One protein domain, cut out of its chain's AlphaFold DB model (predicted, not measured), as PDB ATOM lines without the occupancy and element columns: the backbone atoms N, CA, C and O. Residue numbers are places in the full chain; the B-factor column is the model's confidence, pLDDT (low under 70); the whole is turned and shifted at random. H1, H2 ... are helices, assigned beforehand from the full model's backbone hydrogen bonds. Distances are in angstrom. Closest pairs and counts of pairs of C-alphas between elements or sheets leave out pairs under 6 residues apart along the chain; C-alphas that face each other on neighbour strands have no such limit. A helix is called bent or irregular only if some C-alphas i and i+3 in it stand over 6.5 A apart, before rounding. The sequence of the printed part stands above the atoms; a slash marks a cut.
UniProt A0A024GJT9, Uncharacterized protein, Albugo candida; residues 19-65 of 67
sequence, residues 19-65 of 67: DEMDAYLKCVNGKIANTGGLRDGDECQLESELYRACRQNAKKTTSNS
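This is residues 19 to 65 of the 67 residues of an uncharacterized protein of Albugo candida (UniProt A0A024GJT9). A helical hairpin of two long helices lying side by side: the longer one, H2, slightly kinked near residue 49, has H1 packed along its earlier part and runs on past it as a free arm. Residues 56 to 65, of which 56 to 63 belong to H2, stick out and add to the length. The printed part has 47 residues with two named helices, H1 then H2 along the chain, and no named strand; the class is all helix. The whole is loose, with a radius of gyration of the C-alphas of 13.2 A, and the C-alphas span 44 by 17 by 10 A.

H2, residues 42 to 63, is irregular: C-alphas 43 and 46 are 7.9 A apart, and its line is a rough one. It has a kink of 26 degrees near residue 49. H1, residues 19 to 35, touches H2, with 19 pairs of C-alphas within 8 A; the closest C-alphas are those of Tyr 24 and Glu 47, 4.8 A apart. Their lines stand at a shallow tilt of 19 degrees, and the two run opposite ways. H1 and H2 form a helical hairpin. Every O i to N i+4 pair in H1 is within hydrogen-bond range; in H2, 16 of 18 are.

H2 is 31.0 A from first to last C-alpha, from C-alpha 42 at (37.420, 5.944, 114.169) to C-alpha 63 at (46.541, -12.965, 91.423). H1 is 23.9 A long in the same measure and begins at C-alpha 19, (42.420, -12.844, 112.714).

The two C-alphas farthest apart are those of Thr 35 and Ser 65, at 44.5 A. Without residues 56 to 65, the body spans 29 by 17 by 9 A. The printed part has no cut, and the link from H1 to H2, 6 residues, is short. The mean pLDDT of the printed part is 77.4; it is under 70 at residue 35, residues 37 to 42 and residues 60 to 65.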
ATOM      1  N   ASP A  19      41.966 -13.412 111.442       85.38
ATOM      2  CA  ASP A  19      42.420 -12.844 112.714       85.38
ATOM      3  C   ASP A  19      42.186 -11.327 112.783       85.38
ATOM      4  O   ASP A  19      41.630 -10.817 113.756       85.38
ATOM      5  N   GLU A  20      42.515 -10.590 111.720       85.94
ATOM      6  CA  GLU A  20      42.292  -9.143 111.638       85.94
ATOM      7  C   GLU A  20      40.799  -8.803 111.555       85.94
ATOM      8  O   GLU A  20      40.347  -7.799 112.111       85.94
ATOM      9  N   MET A  21      40.009  -9.648 110.886       84.25
ATOM     10  CA  MET A  21      38.553  -9.514 110.863       84.25
ATOM     11  C   MET A  21      37.953  -9.725 112.259       84.25
ATOM     12  O   MET A  21      37.073  -8.966 112.665       84.25
ATOM     13  N   ASP A  22      38.411 -10.745 112.983       87.44
ATOM     14  CA  ASP A  22      37.956 -11.055 114.337       87.44
ATOM     15  C   ASP A  22      38.330  -9.935 115.319       87.44
ATOM     16  O   ASP A  22      37.483  -9.498 116.101       87.44
ATOM     17  N   ALA A  23      39.541  -9.379 115.209       87.12
ATOM     18  CA  ALA A  23      39.968  -8.211 115.979       87.12
ATOM     19  C   ALA A  23      39.061  -6.992 115.730       87.12
ATOM     20  O   ALA A  23      38.570  -6.377 116.682       87.12
ATOM     21  N   TYR A  24      38.757  -6.691 114.463       86.25
ATOM     22  CA  TYR A  24      37.827  -5.619 114.102       86.25
ATOM     23  C   TYR A  24      36.428  -5.851 114.692       86.25
ATOM     24  O   TYR A  24      35.844  -4.948 115.293       86.25
ATOM     25  N   LEU A  25      35.895  -7.072 114.585       85.00
ATOM     26  CA  LEU A  25      34.580  -7.418 115.131       85.00
ATOM     27  C   LEU A  25      34.543  -7.348 116.661       85.00
ATOM     28  O   LEU A  25      33.548  -6.882 117.218       85.00
ATOM     29  N   LYS A  26      35.612  -7.764 117.348       87.69
ATOM     30  CA  LYS A  26      35.746  -7.637 118.808       87.69
ATOM     31  C   LYS A  26      35.751  -6.177 119.243       87.69
ATOM     32  O   LYS A  26      35.035  -5.841 120.186       87.69
ATOM     33  N   CYS A  27      36.485  -5.316 118.539       85.75
ATOM     34  CA  CYS A  27      36.468  -3.882 118.801       85.75
ATOM     35  C   CYS A  27      35.055  -3.309 118.617       85.75
ATOM     36  O   CYS A  27      34.505  -2.700 119.537       85.75
ATOM     37  N   VAL A  28      34.414  -3.593 117.477       84.12
ATOM     38  CA  VAL A  28      33.067  -3.094 117.164       84.12
ATOM     39  C   VAL A  28      32.045  -3.561 118.197       84.12
ATOM     40  O   VAL A  28      31.295  -2.745 118.729       84.12
ATOM     41  N   ASN A  29      32.041  -4.849 118.536       84.62
ATOM     42  CA  ASN A  29      31.130  -5.398 119.537       84.62
ATOM     43  C   ASN A  29      31.399  -4.825 120.933       84.62
ATOM     44  O   ASN A  29      30.452  -4.501 121.648       84.62
ATOM     45  N   GLY A  30      32.668  -4.659 121.315       84.56
ATOM     46  CA  GLY A  30      33.049  -4.059 122.592       84.56
ATOM     47  C   GLY A  30      32.589  -2.607 122.720       84.56
ATOM     48  O   GLY A  30      32.131  -2.203 123.791       84.56
ATOM     49  N   LYS A  31      32.650  -1.837 121.628       82.12
ATOM     50  CA  LYS A  31      32.159  -0.453 121.575       82.12
ATOM     51  C   LYS A  31      30.638  -0.386 121.556       82.12
ATOM     52  O   LYS A  31      30.061   0.314 122.378       82.12
ATOM     53  N   ILE A  32      29.966  -1.191 120.733       81.25
ATOM     54  CA  ILE A  32      28.497  -1.292 120.753       81.25
ATOM     55  C   ILE A  32      27.993  -1.617 122.169       81.25
ATOM     56  O   ILE A  32      27.030  -1.001 122.624       81.25
ATOM     57  N   ALA A  33      28.668  -2.524 122.882       81.75
ATOM     58  CA  ALA A  33      28.309  -2.902 124.246       81.75
ATOM     59  C   ALA A  33      28.614  -1.820 125.304       81.75
ATOM     60  O   ALA A  33      27.846  -1.691 126.253       81.75
ATOM     61  N   ASN A  34      29.705  -1.053 125.167       75.25
ATOM     62  CA  ASN A  34      30.109  -0.043 126.160       75.25
ATOM     63  C   ASN A  34      29.504   1.350 125.930       75.25
ATOM     64  O   ASN A  34      29.094   2.002 126.885       75.25
ATOM     65  N   THR A  35      29.485   1.839 124.689       69.12
ATOM     66  CA  THR A  35      29.092   3.219 124.343       69.12
ATOM     67  C   THR A  35      27.725   3.310 123.662       69.12
ATOM     68  O   THR A  35      27.244   4.414 123.410       69.12
ATOM     69  N   GLY A  36      27.075   2.175 123.384       70.81
ATOM     70  CA  GLY A  36      25.785   2.120 122.685       70.81
ATOM     71  C   GLY A  36      25.893   2.224 121.159       70.81
ATOM     72  O   GLY A  36      24.868   2.310 120.483       70.81
ATOM     73  N   GLY A  37      27.109   2.208 120.602       66.88
ATOM     74  CA  GLY A  37      27.373   2.222 119.159       66.88
ATOM     75  C   GLY A  37      28.734   2.826 118.801       66.88
ATOM     76  O   GLY A  37      29.314   3.554 119.604       66.88
ATOM     77  N   LEU A  38      29.233   2.552 117.584       68.38
ATOM     78  CA  LEU A  38      30.351   3.316 117.016       68.38
ATOM     79  C   LEU A  38      29.854   4.722 116.688       68.38
ATOM     80  O   LEU A  38      29.015   4.887 115.801       68.38
ATOM     81  N   ARG A  39      30.362   5.717 117.413       66.19
ATOM     82  CA  ARG A  39      29.880   7.098 117.300       66.19
ATOM     83  C   ARG A  39      30.509   7.853 116.127       66.19
ATOM     84  O   ARG A  39      29.808   8.604 115.463       66.19
ATOM     85  N   ASP A  40      31.775   7.558 115.820       63.34
ATOM     86  CA  ASP A  40      32.560   8.316 114.832       63.34
ATOM     87  C   ASP A  40      33.292   7.440 113.799       63.34
ATOM     88  O   ASP A  40      33.980   7.949 112.925       63.34
ATOM     89  N   GLY A  41      33.156   6.110 113.852       62.72
ATOM     90  CA  GLY A  41      33.829   5.211 112.898       62.72
ATOM     91  C   GLY A  41      35.342   5.041 113.117       62.72
ATOM     92  O   GLY A  41      35.891   4.037 112.670       62.72
ATOM     93  N   ASP A  42      35.979   5.947 113.866       69.75
ATOM     94  CA  ASP A  42      37.420   5.944 114.169       69.75
ATOM     95  C   ASP A  42      37.834   4.892 115.217       69.75
ATOM     96  O   ASP A  42      38.960   4.405 115.222       69.75
ATOM     97  N   GLU A  43      36.912   4.482 116.095       76.75
ATOM     98  CA  GLU A  43      37.239   3.658 117.271       76.75
ATOM     99  C   GLU A  43      37.817   2.274 116.946       76.75
ATOM    100  O   GLU A  43      38.483   1.693 117.796       76.75
ATOM    101  N   CYS A  44      37.548   1.762 115.741       84.81
ATOM    102  CA  CYS A  44      38.082   0.497 115.232       84.81
ATOM    103  C   CYS A  44      38.723   0.679 113.847       84.81
ATOM    104  O   CYS A  44      38.739  -0.249 113.026       84.81
ATOM    105  N   GLN A  45      39.162   1.906 113.531       85.56
ATOM    106  CA  GLN A  45      39.735   2.225 112.229       85.56
ATOM    107  C   GLN A  45      41.017   1.426 111.993       85.56
ATOM    108  O   GLN A  45      41.150   0.823 110.929       85.56
ATOM    109  N   LEU A  46      41.877   1.314 113.008       86.69
ATOM    110  CA  LEU A  46      43.130   0.563 112.948       86.69
ATOM    111  C   LEU A  46      42.908  -0.906 112.552       86.69
ATOM    112  O   LEU A  46      43.511  -1.398 111.597       86.69
ATOM    113  N   GLU A  47      42.003  -1.605 113.232       86.00
ATOM    114  CA  GLU A  47      41.678  -3.004 112.944       86.00
ATOM    115  C   GLU A  47      41.021  -3.148 111.565       86.00
ATOM    116  O   GLU A  47      41.283  -4.105 110.832       86.00
ATOM    117  N   SER A  48      40.205  -2.165 111.166       84.25
ATOM    118  CA  SER A  48      39.599  -2.135 109.832       84.25
ATOM    119  C   SER A  48      40.641  -1.955 108.720       84.25
ATOM    120  O   SER A  48      40.517  -2.567 107.653       84.25
ATOM    121  N   GLU A  49      41.676  -1.147 108.965       88.75
ATOM    122  CA  GLU A  49      42.786  -0.909 108.047       88.75
ATOM    123  C   GLU A  49      43.664  -2.149 107.926       88.75
ATOM    124  O   GLU A  49      43.972  -2.550 106.803       88.75
ATOM    125  N   LEU A  50      43.974  -2.819 109.039       87.44
ATOM    126  CA  LEU A  50      44.696  -4.096 109.044       87.44
ATOM    127  C   LEU A  50      43.940  -5.169 108.251       87.44
ATOM    128  O   LEU A  50      44.505  -5.795 107.349       87.44
ATOM    129  N   TYR A  51      42.635  -5.310 108.486       85.94
ATOM    130  CA  TYR A  51      41.801  -6.248 107.735       85.94
ATOM    131  C   TYR A  51      41.743  -5.901 106.234       85.94
ATOM    132  O   TYR A  51      41.854  -6.783 105.371       85.94
ATOM    133  N   ARG A  52      41.616  -4.613 105.882       84.94
ATOM    134  CA  ARG A  52      41.655  -4.155 104.481       84.94
ATOM    135  C   ARG A  52      43.016  -4.406 103.833       84.94
ATOM    136  O   ARG A  52      43.042  -4.874 102.693       84.94
ATOM    137  N   ALA A  53      44.111  -4.123 104.531       86.62
ATOM    138  CA  ALA A  53      45.474  -4.328 104.053       86.62
ATOM    139  C   ALA A  53      45.746  -5.815 103.809       86.62
ATOM    140  O   ALA A  53      46.203  -6.182 102.723       86.62
ATOM    141  N   CYS A  54      45.355  -6.679 104.749       85.19
ATOM    142  CA  CYS A  54      45.450  -8.119 104.566       85.19
ATOM    143  C   CYS A  54      44.643  -8.570 103.341       85.19
ATOM    144  O   CYS A  54      45.180  -9.267 102.481       85.19
ATOM    145  N   ARG A  55      43.394  -8.109 103.162       84.44
ATOM    146  CA  ARG A  55      42.595  -8.472 101.974       84.44
ATOM    147  C   ARG A  55      43.211  -7.984 100.664       84.44
ATOM    148  O   ARG A  55      43.100  -8.675  99.650       84.44
ATOM    149  N   GLN A  56      43.837  -6.810 100.652       83.94
ATOM    150  CA  GLN A  56      44.545  -6.313  99.470       83.94
ATOM    151  C   GLN A  56      45.781  -7.161  99.156       83.94
ATOM    152  O   GLN A  56      46.006  -7.497  97.991       83.94
ATOM    153  N   ASN A  57      46.542  -7.555 100.174       79.56
ATOM    154  CA  ASN A  57      47.702  -8.428 100.011       79.56
ATOM    155  C   ASN A  57      47.289  -9.843  99.590       79.56
ATOM    156  O   ASN A  57      47.857 -10.374  98.641       79.56
ATOM    157  N   ALA A  58      46.230 -10.393 100.185       75.62
ATOM    158  CA  ALA A  58      45.650 -11.681  99.817       75.62
ATOM    159  C   ALA A  58      45.203 -11.710  98.346       75.62
ATOM    160  O   ALA A  58      45.495 -12.654  97.614       75.62
ATOM    161  N   LYS A  59      44.555 -10.636  97.865       70.38
ATOM    162  CA  LYS A  59      44.205 -10.494  96.441       70.38
ATOM    163  C   LYS A  59      45.440 -10.475  95.539       70.38
ATOM    164  O   LYS A  59      45.413 -11.087  94.472       70.38
ATOM    165  N   LYS A  60      46.521  -9.802  95.953       66.56
ATOM    166  CA  LYS A  60      47.788  -9.775  95.204       66.56
ATOM    167  C   LYS A  60      48.447 -11.157  95.158       66.56
ATOM    168  O   LYS A  60      48.906 -11.559  94.094       66.56
ATOM    169  N   THR A  61      48.431 -11.914  96.256       61.59
ATOM    170  CA  THR A  61      49.005 -13.270  96.305       61.59
ATOM    171  C   THR A  61      48.209 -14.276  95.476       61.59
ATOM    172  O   THR A  61      48.813 -15.074  94.765       61.59
ATOM    173  N   THR A  62      46.872 -14.210  95.466       57.81
ATOM    174  CA  THR A  62      46.052 -15.092  94.610       57.81
ATOM    175  C   THR A  62      46.174 -14.722  93.126       57.81
ATOM    176  O   THR A  62      46.149 -15.600  92.266       57.81
ATOM    177  N   SER A  63      46.360 -13.436  92.804       53.00
ATOM    178  CA  SER A  63      46.541 -12.965  91.423       53.00
ATOM    179  C   SER A  63      47.912 -13.315  90.829       53.00
ATOM    180  O   SER A  63      48.037 -13.351  89.608       53.00
ATOM    181  N   ASN A  64      48.928 -13.574  91.656       47.09
ATOM    182  CA  ASN A  64      50.283 -13.878  91.186       47.09
ATOM    183  C   ASN A  64      50.530 -15.378  90.927       47.09
ATOM    184  O   ASN A  64      51.600 -15.746  90.459       47.09
ATOM    185  N   SER A  65      49.549 -16.249  91.186       48.38
ATOM    186  CA  SER A  65      49.678 -17.698  90.953       48.38
ATOM    187  C   SER A  65      49.257 -18.140  89.543       48.38
ATOM    188  O   SER A  65      49.020 -19.325  89.312       48.38
TER     189      SER A  65